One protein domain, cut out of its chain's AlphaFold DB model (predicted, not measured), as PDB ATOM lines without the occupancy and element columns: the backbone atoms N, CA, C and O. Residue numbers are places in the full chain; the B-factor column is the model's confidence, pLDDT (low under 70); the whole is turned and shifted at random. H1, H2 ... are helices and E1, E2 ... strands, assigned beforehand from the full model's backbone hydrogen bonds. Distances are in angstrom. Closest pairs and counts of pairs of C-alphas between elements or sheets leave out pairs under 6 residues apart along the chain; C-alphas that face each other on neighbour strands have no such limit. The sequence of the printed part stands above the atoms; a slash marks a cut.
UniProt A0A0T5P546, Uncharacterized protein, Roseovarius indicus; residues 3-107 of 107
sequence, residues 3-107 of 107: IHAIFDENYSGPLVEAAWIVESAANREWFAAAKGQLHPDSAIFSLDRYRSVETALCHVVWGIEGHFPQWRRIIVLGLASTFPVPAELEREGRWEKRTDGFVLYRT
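Overview. This is residues 3 to 107 of the 107 residues of an uncharacterized protein of Roseovarius indicus (UniProt A0A0T5P546). One twisted, six-stranded sheet makes the core, with the long helix H2 packed along one face over E1 and E2, and the shorter H1 on the opposite face near the E3 edge. The 105 printed residues include two named helices and six named strands, in the order E1 E2 H1 E3 H2 E4 E5 E6; under half of the residues are in these elements, and the class is mixed. The sheet, E3 E2 E1 E4 E6 E5, is mixed; the whole is compact, with a radius of gyration of the C-alphas of 12.9 A and spans of 35 by 28 by 25 A.

Arrangement. E1, residues 3 to 6, is parallel to its neighbour E2, residues 18 to 22, with N 6 and O 20 2.8 A apart, within hydrogen-bond range. Edge strand E3, residues 43 to 45, is parallel to E2, with N 45 and O 21 at 2.9 A. H1, residues 25 to 33, runs along E3 at 6 degrees on the local plane, at a height over the sheet of 9.5 A; their closest C-alphas, of Arg 28 and Ile 44, are 7.5 A apart. E2, H1 and E3 form a strand-helix-strand unit, two parallel neighbours with a helix between, its crossover right-handed. H2, residues 53 to 67, is on the opposite face at a height of 8.5 A; its closest C-alphas with E1, of Val 60 and Ala 5, are 7.4 A apart. E3, H2 and E4, residues 73 to 77, form a split unit, with E2 and E1 between the strands, also right-handed. E4 is parallel to E1, with N 5 and O 75 at 2.9 A, and antiparallel to E6, residues 101 to 105, with N 76 and O 102 at 2.8 A. E6 forms a hairpin with edge strand E5, residues 94 to 98, with N 98 and O 101 at 2.8 A. In H1 and H2 every O i to N i+4 pair is within hydrogen-bond range.

Along the chain. E1 begins at C-alpha 3, (200.442, 198.995, 290.217), and E6 ends at C-alpha 105, (190.461, 200.912, 287.100). From first to last C-alpha H2 measures 20.8 A, E2 13.7 A, E6 13.6 A, E5 13.3 A, E4 12.8 A and H1 12.5 A.

Size, cuts and confidence. The C-alphas farthest apart, of Ala 25 and Thr 107, are 35.8 A apart. The printed part has no cut; the links E1 to E2 and E4 to E5 are long. Residue 81 alone has pLDDT under 70.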
ATOM      1  N   ILE A   3     199.667 198.358 289.145       96.00
ATOM      2  CA  ILE A   3     200.442 198.995 290.217       96.00
ATOM      3  C   ILE A   3     199.842 198.582 291.546       96.00
ATOM      4  O   ILE A   3     198.622 198.590 291.701       96.00
ATOM      5  N   HIS A   4     200.692 198.224 292.495       95.88
ATOM      6  CA  HIS A   4     200.273 197.812 293.823       95.88
ATOM      7  C   HIS A   4     200.564 198.923 294.823       95.88
ATOM      8  O   HIS A   4     201.708 199.345 294.957       95.88
ATOM      9  N   ALA A   5     199.533 199.366 295.534       95.00
ATOM     10  CA  ALA A   5     199.646 200.247 296.687       95.00
ATOM     11  C   ALA A   5     199.321 199.439 297.949       95.00
ATOM     12  O   ALA A   5     198.215 198.936 298.123       95.00
ATOM     13  N   ILE A   6     200.308 199.258 298.812       95.06
ATOM     14  CA  ILE A   6     200.280 198.294 299.904       95.06
ATOM     15  C   ILE A   6     200.328 199.064 301.222       95.06
ATOM     16  O   ILE A   6     201.354 199.640 301.582       95.06
ATOM     17  N   PHE A   7     199.198 199.063 301.926       93.25
ATOM     18  CA  PHE A   7     199.032 199.668 303.249       93.25
ATOM     19  C   PHE A   7     199.307 198.693 304.398       93.25
ATOM     20  O   PHE A   7     199.273 199.085 305.559       93.25
ATOM     21  N   ASP A   8     199.614 197.436 304.081       91.62
ATOM     22  CA  ASP A   8     200.079 196.458 305.058       91.62
ATOM     23  C   ASP A   8     201.533 196.761 305.462       91.62
ATOM     24  O   ASP A   8     202.467 196.618 304.667       91.62
ATOM     25  N   GLU A   9     201.725 197.188 306.709       90.62
ATOM     26  CA  GLU A   9     203.039 197.477 307.296       90.62
ATOM     27  C   GLU A   9     203.933 196.238 307.424       90.62
ATOM     28  O   GLU A   9     205.137 196.377 307.635       90.62
ATOM     29  N   ASN A  10     203.375 195.034 307.304       91.38
ATOM     30  CA  ASN A  10     204.099 193.771 307.418       91.38
ATOM     31  C   ASN A  10     203.969 192.926 306.146       91.38
ATOM     32  O   ASN A  10     203.985 191.695 306.208       91.38
ATOM     33  N   TYR A  11     203.831 193.574 304.989       92.38
ATOM     34  CA  TYR A  11     203.642 192.879 303.726       92.38
ATOM     35  C   TYR A  11     204.808 191.935 303.421       92.38
ATOM     36  O   TYR A  11     205.962 192.335 303.272       92.38
ATOM     37  N   SER A  12     204.473 190.662 303.243       88.06
ATOM     38  CA  SER A  12     205.408 189.605 302.854       88.06
ATOM     39  C   SER A  12     204.967 188.893 301.573       88.06
ATOM     40  O   SER A  12     205.283 187.720 301.363       88.06
ATOM     41  N   GLY A  13     204.152 189.559 300.752       86.94
ATOM     42  CA  GLY A  13     203.604 188.985 299.530       86.94
ATOM     43  C   GLY A  13     204.630 188.871 298.393       86.94
ATOM     44  O   GLY A  13     205.816 189.177 298.567       86.94
ATOM     45  N   PRO A  14     204.185 188.418 297.208       88.56
ATOM     46  CA  PRO A  14     205.061 188.247 296.057       88.56
ATOM     47  C   PRO A  14     205.647 189.580 295.581       88.56
ATOM     48  O   PRO A  14     205.082 190.655 295.806       88.56
ATOM     49  N   LEU A  15     206.774 189.482 294.871       86.94
ATOM     50  CA  LEU A  15     207.343 190.600 294.127       86.94
ATOM     51  C   LEU A  15     206.364 191.048 293.041       86.94
ATOM     52  O   LEU A  15     205.787 190.226 292.326       86.94
ATOM     53  N   VAL A  16     206.192 192.358 292.930       88.44
ATOM     54  CA  VAL A  16     205.304 193.005 291.962       88.44
ATOM     55  C   VAL A  16     206.120 193.897 291.045       88.44
ATOM     56  O   VAL A  16     207.183 194.374 291.432       88.44
ATOM     57  N   GLU A  17     205.617 194.137 289.836       86.62
ATOM     58  CA  GLU A  17     206.301 195.000 288.876       86.62
ATOM     59  C   GLU A  17     206.425 196.421 289.435       86.62
ATOM     60  O   GLU A  17     207.536 196.864 289.655       86.62
ATOM     61  N   ALA A  18     205.331 197.107 289.781       93.56
ATOM     62  CA  ALA A  18     205.381 198.414 290.444       93.56
ATOM     63  C   ALA A  18     204.734 198.354 291.835       93.56
ATOM     64  O   ALA A  18     203.554 198.009 291.954       93.56
ATOM     65  N   ALA A  19     205.496 198.712 292.875       95.00
ATOM     66  CA  ALA A  19     205.062 198.673 294.274       95.00
ATOM     67  C   ALA A  19     205.215 200.032 294.963       95.00
ATOM     68  O   ALA A  19     206.280 200.646 294.938       95.00
ATOM     69  N   TRP A  20     204.153 200.464 295.627       96.19
ATOM     70  CA  TRP A  20     204.122 201.594 296.542       96.19
ATOM     71  C   TRP A  20     203.730 201.041 297.896       96.19
ATOM     72  O   TRP A  20     202.646 200.484 298.027       96.19
ATOM     73  N   ILE A  21     204.601 201.137 298.892       94.81
ATOM     74  CA  ILE A  21     204.399 200.439 300.161       94.81
ATOM     75  C   ILE A  21     204.579 201.359 301.363       94.81
ATOM     76  O   ILE A  21     205.461 202.220 301.357       94.81
ATOM     77  N   VAL A  22     203.744 201.182 302.389       94.69
ATOM     78  CA  VAL A  22     203.847 201.957 303.630       94.69
ATOM     79  C   VAL A  22     205.197 201.719 304.295       94.69
ATOM     80  O   VAL A  22     205.721 200.607 304.331       94.69
ATOM     81  N   GLU A  23     205.777 202.784 304.824       95.06
ATOM     82  CA  GLU A  23     207.024 202.735 305.558       95.06
ATOM     83  C   GLU A  23     206.876 201.969 306.872       95.06
ATOM     84  O   GLU A  23     206.086 202.322 307.738       95.06
ATOM     85  N   SER A  24     207.693 200.930 307.018       95.00
ATOM     86  CA  SER A  24     207.901 200.193 308.258       95.00
ATOM     87  C   SER A  24     209.298 199.562 308.228       95.00
ATOM     88  O   SER A  24     209.987 199.576 307.199       95.00
ATOM     89  N   ALA A  25     209.750 198.992 309.347       95.44
ATOM     90  CA  ALA A  25     210.983 198.203 309.353       95.44
ATOM     91  C   ALA A  25     210.890 196.996 308.398       95.44
ATOM     92  O   ALA A  25     211.759 196.838 307.543       95.44
ATOM     93  N   ALA A  26     209.799 196.226 308.473       94.69
ATOM     94  CA  ALA A  26     209.575 195.053 307.629       94.69
ATOM     95  C   ALA A  26     209.517 195.411 306.135       94.69
ATOM     96  O   ALA A  26     210.184 194.786 305.313       94.69
ATOM     97  N   ASN A  27     208.800 196.477 305.778       95.38
ATOM     98  CA  ASN A  27     208.658 196.895 304.386       95.38
ATOM     99  C   ASN A  27     209.959 197.473 303.821       95.38
ATOM    100  O   ASN A  27     210.249 197.278 302.642       95.38
ATOM    101  N   ARG A  28     210.792 198.124 304.646       95.69
ATOM    102  CA  ARG A  28     212.149 198.522 304.237       95.69
ATOM    103  C   ARG A  28     213.017 197.319 303.901       95.69
ATOM    104  O   ARG A  28     213.707 197.347 302.885       95.69
ATOM    105  N   GLU A  29     212.995 196.292 304.742       95.06
ATOM    106  CA  GLU A  29     213.758 195.063 304.521       95.06
ATOM    107  C   GLU A  29     213.278 194.339 303.262       95.06
ATOM    108  O   GLU A  29     214.090 194.010 302.394       95.06
ATOM    109  N   TRP A  30     211.959 194.180 303.110       94.44
ATOM    110  CA  TRP A  30     211.352 193.589 301.920       94.44
ATOM    111  C   TRP A  30     211.720 194.368 300.651       94.44
ATOM    112  O   TRP A  30     212.215 193.784 299.687       94.44
ATOM    113  N   PHE A  31     211.562 195.694 300.656       94.31
ATOM    114  CA  PHE A  31     211.861 196.545 299.501       94.31
ATOM    115  C   PHE A  31     213.353 196.521 299.145       94.31
ATOM    116  O   PHE A  31     213.719 196.489 297.969       94.31
ATOM    117  N   ALA A  32     214.234 196.499 300.149       94.00
ATOM    118  CA  ALA A  32     215.672 196.376 299.939       94.00
ATOM    119  C   ALA A  32     216.049 195.019 299.325       94.00
ATOM    120  O   ALA A  32     216.877 194.980 298.415       94.00
ATOM    121  N   ALA A  33     215.423 193.927 299.771       93.44
ATOM    122  CA  ALA A  33     215.617 192.593 299.199       93.44
ATOM    123  C   ALA A  33     215.051 192.475 297.771       93.44
ATOM    124  O   ALA A  33     215.605 191.767 296.932       93.44
ATOM    125  N   ALA A  34     213.974 193.206 297.479       91.69
ATOM    126  CA  ALA A  34     213.331 193.284 296.169       91.69
ATOM    127  C   ALA A  34     214.068 194.197 295.167       91.69
ATOM    128  O   ALA A  34     213.716 194.256 293.982       91.69
ATOM    129  N   LYS A  35     215.087 194.935 295.623       84.31
ATOM    130  CA  LYS A  35     215.790 195.943 294.826       84.31
ATOM    131  C   LYS A  35     216.369 195.339 293.540       84.31
ATOM    132  O   LYS A  35     217.095 194.351 293.571       84.31
ATOM    133  N   GLY A  36     216.059 195.966 292.403       87.31
ATOM    134  CA  GLY A  36     216.467 195.514 291.065       87.31
ATOM    135  C   GLY A  36     215.477 194.568 290.374       87.31
ATOM    136  O   GLY A  36     215.629 194.323 289.182       87.31
ATOM    137  N   GLN A  37     214.462 194.074 291.090       91.75
ATOM    138  CA  GLN A  37     213.351 193.292 290.525       91.75
ATOM    139  C   GLN A  37     212.049 194.101 290.442       91.75
ATOM    140  O   GLN A  37     211.149 193.740 289.690       91.75
ATOM    141  N   LEU A  38     211.959 195.193 291.205       92.81
ATOM    142  CA  LEU A  38     210.873 196.166 291.127       92.81
ATOM    143  C   LEU A  38     211.105 197.174 289.993       92.81
ATOM    144  O   LEU A  38     212.239 197.450 289.595       92.81
ATOM    145  N   HIS A  39     210.020 197.794 289.544       93.62
ATOM    146  CA  HIS A  39     210.018 198.929 288.636       93.62
ATOM    147  C   HIS A  39     210.811 200.082 289.270       93.62
ATOM    148  O   HIS A  39     210.646 200.316 290.473       93.62
ATOM    149  N   PRO A  40     211.625 200.827 288.496       91.06
ATOM    150  CA  PRO A  40     212.462 201.916 289.007       91.06
ATOM    151  C   PRO A  40     211.724 202.959 289.859       91.06
ATOM    152  O   PRO A  40     212.265 203.403 290.865       91.06
ATOM    153  N   ASP A  41     210.483 203.286 289.493       92.62
ATOM    154  CA  ASP A  41     209.618 204.238 290.216       92.62
ATOM    155  C   ASP A  41     208.771 203.604 291.342       92.62
ATOM    156  O   ASP A  41     207.766 204.165 291.784       92.62
ATOM    157  N   SER A  42     209.131 202.401 291.794       94.69
ATOM    158  CA  SER A  42     208.575 201.833 293.028       94.69
ATOM    159  C   SER A  42     209.093 202.612 294.237       94.69
ATOM    160  O   SER A  42     210.241 203.057 294.252       94.69
ATOM    161  N   ALA A  43     208.267 202.764 295.271       95.06
ATOM    162  CA  ALA A  43     208.575 203.650 296.388       95.06
ATOM    163  C   ALA A  43     208.071 203.129 297.738       95.06
ATOM    164  O   ALA A  43     207.060 202.432 297.832       95.06
ATOM    165  N   ILE A  44     208.766 203.541 298.799       94.56
ATOM    166  CA  ILE A  44     208.259 203.484 300.170       94.56
ATOM    167  C   ILE A  44     207.663 204.855 300.503       94.56
ATOM    168  O   ILE A  44     208.305 205.878 300.252       94.56
ATOM    169  N   PHE A  45     206.473 204.891 301.095       93.38
ATOM    170  CA  PHE A  45     205.816 206.126 301.520       93.38
ATOM    171  C   PHE A  45     205.439 206.066 303.002       93.38
ATOM    172  O   PHE A  45     204.960 205.056 303.494       93.38
ATOM    173  N   SER A  46     205.649 207.155 303.735       90.75
ATOM    174  CA  SER A  46     205.308 207.221 305.162       90.75
ATOM    175  C   SER A  46     203.902 207.789 305.356       90.75
ATOM    176  O   SER A  46     203.549 208.792 304.726       90.75
ATOM    177  N   LEU A  47     203.115 207.162 306.235       87.62
ATOM    178  CA  LEU A  47     201.786 207.642 306.623       87.62
ATOM    179  C   LEU A  47     201.845 208.803 307.624       87.62
ATOM    180  O   LEU A  47     200.933 209.627 307.640       87.62
ATOM    181  N   ASP A  48     202.936 208.929 308.385       88.00
ATOM    182  CA  ASP A  48     203.092 209.880 309.500       88.00
ATOM    183  C   ASP A  48     202.928 211.351 309.099       88.00
ATOM    184  O   ASP A  48     202.702 212.230 309.931       88.00
ATOM    185  N   ARG A  49     203.065 211.645 307.803       86.44
ATOM    186  CA  ARG A  49     202.943 213.001 307.256       86.44
ATOM    187  C   ARG A  49     201.502 213.401 306.951       86.44
ATOM    188  O   ARG A  49     201.265 214.558 306.604       86.44
ATOM    189  N   TYR A  50     200.552 212.480 307.072       88.50
ATOM    190  CA  TYR A  50     199.158 212.700 306.717       88.50
ATOM    191  C   TYR A  50     198.263 212.660 307.949       88.50
ATOM    192  O   TYR A  50     198.477 211.911 308.895       88.50
ATOM    193  N   ARG A  51     197.218 213.490 307.935       86.75
ATOM    194  CA  ARG A  51     196.267 213.592 309.053       86.75
ATOM    195  C   ARG A  51     195.335 212.387 309.165       86.75
ATOM    196  O   ARG A  51     194.702 212.212 310.198       86.75
ATOM    197  N   SER A  52     195.194 211.631 308.083       88.88
ATOM    198  CA  SER A  52     194.302 210.484 307.972       88.88
ATOM    199  C   SER A  52     194.816 209.528 306.898       88.88
ATOM    200  O   SER A  52     195.578 209.930 306.009       88.88
ATOM    201  N   VAL A  53     194.367 208.275 306.963       87.00
ATOM    202  CA  VAL A  53     194.654 207.267 305.937       87.00
ATOM    203  C   VAL A  53     194.003 207.668 304.609       87.00
ATOM    204  O   VAL A  53     194.553 207.388 303.551       87.00
ATOM    205  N   GLU A  54     192.885 208.397 304.645       89.19
ATOM    206  CA  GLU A  54     192.134 208.855 303.470       89.19
ATOM    207  C   GLU A  54     192.980 209.841 302.679       89.19
ATOM    208  O   GLU A  54     193.196 209.677 301.481       89.19
ATOM    209  N   THR A  55     193.540 210.825 303.384       90.44
ATOM    210  CA  THR A  55     194.468 211.786 302.794       90.44
ATOM    211  C   THR A  55     195.712 211.083 302.255       90.44
ATOM    212  O   THR A  55     196.131 211.364 301.134       90.44
ATOM    213  N   ALA A  56     196.291 210.149 303.018       91.31
ATOM    214  CA  ALA A  56     197.456 209.394 302.564       91.31
ATOM    215  C   ALA A  56     197.161 208.611 301.277       91.31
ATOM    216  O   ALA A  56     197.968 208.619 300.349       91.31
ATOM    217  N   LEU A  57     195.985 207.989 301.194       91.19
ATOM    218  CA  LEU A  57     195.551 207.244 300.026       91.19
ATOM    219  C   LEU A  57     195.417 208.132 298.787       91.19
ATOM    220  O   LEU A  57     195.905 207.740 297.728       91.19
ATOM    221  N   CYS A  58     194.839 209.331 298.914       91.94
ATOM    222  CA  CYS A  58     194.801 210.300 297.815       91.94
ATOM    223  C   CYS A  58     196.206 210.600 297.287       91.94
ATOM    224  O   CYS A  58     196.460 210.494 296.089       91.94
ATOM    225  N   HIS A  59     197.148 210.897 298.183       93.12
ATOM    226  CA  HIS A  59     198.521 211.209 297.794       93.12
ATOM    227  C   HIS A  59     199.266 210.027 297.171       93.12
ATOM    228  O   HIS A  59     200.066 210.234 296.258       93.12
ATOM    229  N   VAL A  60     199.005 208.800 297.625       93.38
ATOM    230  CA  VAL A  60     199.555 207.592 296.997       93.38
ATOM    231  C   VAL A  60     199.013 207.435 295.584       93.38
ATOM    232  O   VAL A  60     199.802 207.254 294.661       93.38
ATOM    233  N   VAL A  61     197.694 207.538 295.395       92.75
ATOM    234  CA  VAL A  61     197.080 207.403 294.069       92.75
ATOM    235  C   VAL A  61     197.608 208.484 293.130       92.75
ATOM    236  O   VAL A  61     198.195 208.142 292.111       92.75
ATOM    237  N   TRP A  62     197.539 209.764 293.495       93.38
ATOM    238  CA  TRP A  62     198.058 210.849 292.651       93.38
ATOM    239  C   TRP A  62     199.561 210.740 292.382       93.38
ATOM    240  O   TRP A  62     200.028 211.041 291.283       93.38
ATOM    241  N   GLY A  63     200.336 210.285 293.372       93.69
ATOM    242  CA  GLY A  63     201.757 210.002 293.202       93.69
ATOM    243  C   GLY A  63     201.989 208.924 292.145       93.69
ATOM    244  O   GLY A  63     202.797 209.121 291.235       93.69
ATOM    245  N   ILE A  64     201.238 207.825 292.219       94.38
ATOM    246  CA  ILE A  64     201.255 206.752 291.225       94.38
ATOM    247  C   ILE A  64     200.891 207.289 289.840       94.38
ATOM    248  O   ILE A  64     201.597 207.002 288.876       94.38
ATOM    249  N   GLU A  65     199.831 208.085 289.715       92.69
ATOM    250  CA  GLU A  65     199.414 208.646 288.428       92.69
ATOM    251  C   GLU A  65     200.484 209.539 287.800       92.69
ATOM    252  O   GLU A  65     200.715 209.464 286.591       92.69
ATOM    253  N   GLY A  66     201.172 210.333 288.624       92.94
ATOM    254  CA  GLY A  66     202.273 211.188 288.191       92.94
ATOM    255  C   GLY A  66     203.485 210.409 287.675       92.94
ATOM    256  O   GLY A  66     204.079 210.807 286.675       92.94
ATOM    257  N   HIS A  67     203.841 209.289 288.315       94.56
ATOM    258  CA  HIS A  67     204.974 208.450 287.890       94.56
ATOM    259  C   HIS A  67     204.602 207.505 286.742       94.56
ATOM    260  O   HIS A  67     205.438 207.158 285.911       94.56
ATOM    261  N   PHE A  68     203.335 207.100 286.662       93.38
ATOM    262  CA  PHE A  68     202.878 206.064 285.747       93.38
ATOM    263  C   PHE A  68     201.664 206.503 284.931       93.38
ATOM    264  O   PHE A  68     200.611 205.874 285.022       93.38
ATOM    265  N   PRO A  69     201.788 207.479 284.019       91.50
ATOM    266  CA  PRO A  69     200.658 208.044 283.275       91.50
ATOM    267  C   PRO A  69     199.950 207.060 282.326       91.50
ATOM    268  O   PRO A  69     199.015 207.452 281.638       91.50
ATOM    269  N   GLN A  70     200.372 205.794 282.274       91.50
ATOM    270  CA  GLN A  70     199.849 204.676 281.472       91.50
ATOM    271  C   GLN A  70     199.416 203.472 282.336       91.50
ATOM    272  O   GLN A  70     199.345 202.323 281.875       91.50
ATOM    273  N   TRP A  71     199.160 203.706 283.625       93.56
ATOM    274  CA  TRP A  71     198.587 202.703 284.514       93.56
ATOM    275  C   TRP A  71     197.221 202.225 283.985       93.56
ATOM    276  O   TRP A  71     196.490 202.963 283.321       93.56
ATOM    277  N   ARG A  72     196.917 200.945 284.221       93.88
ATOM    278  CA  ARG A  72     195.660 200.283 283.827       93.88
ATOM    279  C   ARG A  72     194.754 200.094 285.036       93.88
ATOM    280  O   ARG A  72     193.555 200.346 284.967       93.88
ATOM    281  N   ARG A  73     195.339 199.610 286.132       95.19
ATOM    282  CA  ARG A  73     194.679 199.506 287.429       95.19
ATOM    283  C   ARG A  73     195.664 199.716 288.571       95.19
ATOM    284  O   ARG A  73     196.823 199.311 288.455       95.19
ATOM    285  N   ILE A  74     195.171 200.301 289.652       95.12
ATOM    286  CA  ILE A  74     195.856 200.412 290.938       95.12
ATOM    287  C   ILE A  74     195.160 199.448 291.893       95.12
ATOM    288  O   ILE A  74     193.948 199.519 292.090       95.12
ATOM    289  N   ILE A  75     195.920 198.508 292.439       94.62
ATOM    290  CA  ILE A  75     195.448 197.488 293.370       94.62
ATOM    291  C   ILE A  75     195.898 197.920 294.757       94.62
ATOM    292  O   ILE A  75     197.095 197.933 295.040       94.62
ATOM    293  N   VAL A  76     194.941 198.284 295.602       93.12
ATOM    294  CA  VAL A  76     195.201 198.698 296.975       93.12
ATOM    295  C   VAL A  76     194.935 197.535 297.915       93.12
ATOM    296  O   VAL A  76     193.857 196.945 297.874       93.12
ATOM    297  N   LEU A  77     195.931 197.201 298.735       92.31
ATOM    298  CA  LEU A  77     195.927 196.074 299.671       92.31
ATOM    299  C   LEU A  77     196.197 196.562 301.095       92.31
ATOM    300  O   LEU A  77     196.890 197.561 301.285       92.31
ATOM    301  N   GLY A  78     195.710 195.828 302.094       89.81
ATOM    302  CA  GLY A  78     195.953 196.136 303.507       89.81
ATOM    303  C   GLY A  78     195.088 197.276 304.053       89.81
ATOM    304  O   GLY A  78     195.380 197.802 305.121       89.81
ATOM    305  N   LEU A  79     194.015 197.655 303.346       86.19
ATOM    306  CA  LEU A  79     192.994 198.576 303.851       86.19
ATOM    307  C   LEU A  79     191.707 197.804 304.139       86.19
ATOM    308  O   LEU A  79     191.205 197.083 303.283       86.19
ATOM    309  N   ALA A  80     191.152 197.958 305.340       78.12
ATOM    310  CA  ALA A  80     189.897 197.302 305.699       78.12
ATOM    311  C   ALA A  80     188.758 197.715 304.746       78.12
ATOM    312  O   ALA A  80     188.637 198.882 304.383       78.12
ATOM    313  N   SER A  81     187.866 196.784 304.396       67.94
ATOM    314  CA  SER A  81     186.721 197.043 303.499       67.94
ATOM    315  C   SER A  81     185.730 198.102 304.002       67.94
ATOM    316  O   SER A  81     184.940 198.643 303.223       67.94
ATOM    317  N   THR A  82     185.763 198.402 305.302       73.12
ATOM    318  CA  THR A  82     184.988 199.471 305.947       73.12
ATOM    319  C   THR A  82     185.521 200.865 305.634       73.12
ATOM    320  O   THR A  82     184.833 201.847 305.905       73.12
ATOM    321  N   PHE A  83     186.716 200.961 305.054       74.88
ATOM    322  CA  PHE A  83     187.329 202.217 304.681       74.88
ATOM    323  C   PHE A  83     186.555 202.875 303.524       74.88
ATOM    324  O   PHE A  83     186.391 202.262 302.457       74.88
ATOM    325  N   PRO A  84     186.020 204.095 303.705       78.06
ATOM    326  CA  PRO A  84     185.363 204.805 302.620       78.06
ATOM    327  C   PRO A  84     186.397 205.213 301.564       78.06
ATOM    328  O   PRO A  84     187.524 205.580 301.886       78.06
ATOM    329  N   VAL A  85     186.013 205.167 300.287       80.44
ATOM    330  CA  VAL A  85     186.842 205.760 299.230       80.44
ATOM    331  C   VAL A  85     186.771 207.281 299.404       80.44
ATOM    332  O   VAL A  85     185.656 207.797 299.512       80.44
ATOM    333  N   PRO A  86     187.905 208.000 299.460       84.38
ATOM    334  CA  PRO A  86     187.898 209.458 299.527       84.38
ATOM    335  C   PRO A  86     187.129 210.064 298.350       84.38
ATOM    336  O   PRO A  86     187.283 209.614 297.212       84.38
ATOM    337  N   ALA A  87     186.325 211.099 298.609       85.75
ATOM    338  CA  ALA A  87     185.494 211.749 297.590       85.75
ATOM    339  C   ALA A  87     186.328 212.298 296.419       85.75
ATOM    340  O   ALA A  87     185.878 212.326 295.274       85.75
ATOM    341  N   GLU A  88     187.565 212.701 296.702       85.94
ATOM    342  CA  GLU A  88     188.547 213.151 295.725       85.94
ATOM    343  C   GLU A  88     188.881 212.065 294.699       85.94
ATOM    344  O   GLU A  88     189.069 212.362 293.525       85.94
ATOM    345  N   LEU A  89     188.902 210.806 295.135       84.75
ATOM    346  CA  LEU A  89     189.260 209.665 294.305       84.75
ATOM    347  C   LEU A  89     188.054 209.043 293.586       84.75
ATOM    348  O   LEU A  89     188.225 208.355 292.579       84.75
ATOM    349  N   GLU A  90     186.822 209.310 294.031       82.44
ATOM    350  CA  GLU A  90     185.606 208.748 293.419       82.44
ATOM    351  C   GLU A  90     185.507 209.010 291.907       82.44
ATOM    352  O   GLU A  90     184.909 208.213 291.183       82.44
ATOM    353  N   ARG A  91     186.105 210.103 291.416       80.75
ATOM    354  CA  ARG A  91     186.057 210.503 290.000       80.75
ATOM    355  C   ARG A  91     187.222 209.981 289.156       80.75
ATOM    356  O   ARG A  91     187.139 210.089 287.937       80.75
ATOM    357  N   GLU A  92     188.261 209.411 289.768       80.69
ATOM    358  CA  GLU A  92     189.498 208.999 289.076       80.69
ATOM    359  C   GLU A  92     189.316 207.727 288.226       80.69
ATOM    360  O   GLU A  92     190.162 207.371 287.404       80.69
ATOM    361  N   GLY A  93     188.196 207.017 288.392       84.31
ATOM    362  CA  GLY A  93     187.888 205.850 287.576       84.31
ATOM    363  C   GLY A  93     186.805 204.956 288.161       84.31
ATOM    364  O   GLY A  93     185.975 205.371 288.970       84.31
ATOM    365  N   ARG A  94     186.802 203.690 287.733       90.38
ATOM    366  CA  ARG A  94     185.865 202.680 288.244       90.38
ATOM    367  C   ARG A  94     186.474 201.955 289.438       90.38
ATOM    368  O   ARG A  94     187.574 201.419 289.335       90.38
ATOM    369  N   TRP A  95     185.707 201.843 290.515       89.50
ATOM    370  CA  TRP A  95     186.130 201.225 291.769       89.50
ATOM    371  C   TRP A  95     185.531 199.834 291.962       89.50
ATOM    372  O   TRP A  95     184.353 199.603 291.696       89.50
ATOM    373  N   GLU A  96     186.338 198.919 292.484       91.38
ATOM    374  CA  GLU A  96     185.926 197.588 292.925       91.38
ATOM    375  C   GLU A  96     186.406 197.387 294.362       91.38
ATOM    376  O   GLU A  96     187.600 197.217 294.605       91.38
ATOM    377  N   LYS A  97     185.484 197.423 295.330       88.56
ATOM    378  CA  LYS A  97     185.809 197.158 296.737       88.56
ATOM    379  C   LYS A  97     186.090 195.676 296.957       88.56
ATOM    380  O   LYS A  97     185.394 194.818 296.417       88.56
ATOM    381  N   ARG A  98     187.079 195.395 297.799       89.00
ATOM    382  CA  ARG A  98     187.468 194.056 298.238       89.00
ATOM    383  C   ARG A  98     187.461 193.990 299.760       89.00
ATOM    384  O   ARG A  98     187.302 194.997 300.442       89.00
ATOM    385  N   THR A  99     187.584 192.784 300.301       85.06
ATOM    386  CA  THR A  99     187.611 192.554 301.754       85.06
ATOM    387  C   THR A  99     188.834 193.176 302.432       85.06
ATOM    388  O   THR A  99     188.754 193.578 303.587       85.06
ATOM    389  N   ASP A 100     189.936 193.270 301.696       86.62
ATOM    390  CA  ASP A 100     191.282 193.648 302.127       86.62
ATOM    391  C   ASP A 100     191.826 194.876 301.375       86.62
ATOM    392  O   ASP A 100     193.030 195.149 301.396       86.62
ATOM    393  N   GLY A 101     190.941 195.615 300.702       90.62
ATOM    394  CA  GLY A 101     191.275 196.852 300.014       90.62
ATOM    395  C   GLY A 101     190.337 197.114 298.847       90.62
ATOM    396  O   GLY A 101     189.119 196.965 298.962       90.62
ATOM    397  N   PHE A 102     190.887 197.517 297.706       91.56
ATOM    398  CA  PHE A 102     190.101 197.797 296.505       91.56
ATOM    399  C   PHE A 102     190.962 197.792 295.242       91.56
ATOM    400  O   PHE A 102     192.190 197.768 295.289       91.56
ATOM    401  N   VAL A 103     190.306 197.855 294.088       93.50
ATOM    402  CA  VAL A 103     190.952 198.113 292.801       93.50
ATOM    403  C   VAL A 103     190.339 199.345 292.161       93.50
ATOM    404  O   VAL A 103     189.119 199.445 292.034       93.50
ATOM    405  N   LEU A 104     191.201 200.258 291.732       93.75
ATOM    406  CA  LEU A 104     190.857 201.385 290.882       93.75
ATOM    407  C   LEU A 104     191.234 201.038 289.441       93.75
ATOM    408  O   LEU A 104     192.384 200.711 289.156       93.75
ATOM    409  N   TYR A 105     190.265 201.097 288.534       94.12
ATOM    410  CA  TYR A 105     190.461 200.912 287.100       94.12
ATOM    411  C   TYR A 105     190.414 202.254 286.392       94.12
ATOM    412  O   TYR A 105     189.461 203.015 286.577       94.12
ATOM    413  N   ARG A 106     191.387 202.485 285.513       89.12
ATOM    414  CA  ARG A 106     191.359 203.642 284.630       89.12
ATOM    415  C   ARG A 106     190.250 203.479 283.595       89.12
ATOM    416  O   ARG A 106     190.080 202.383 283.052       89.12
ATOM    417  N   THR A 107     189.505 204.550 283.354       78.75
ATOM    418  CA  THR A 107     188.474 204.639 282.309       78.75
ATOM    419  C   THR A 107     189.041 205.125 280.990       78.75
ATOM    420  O   THR A 107     189.929 206.005 281.036       78.75
TER     421      THR A 107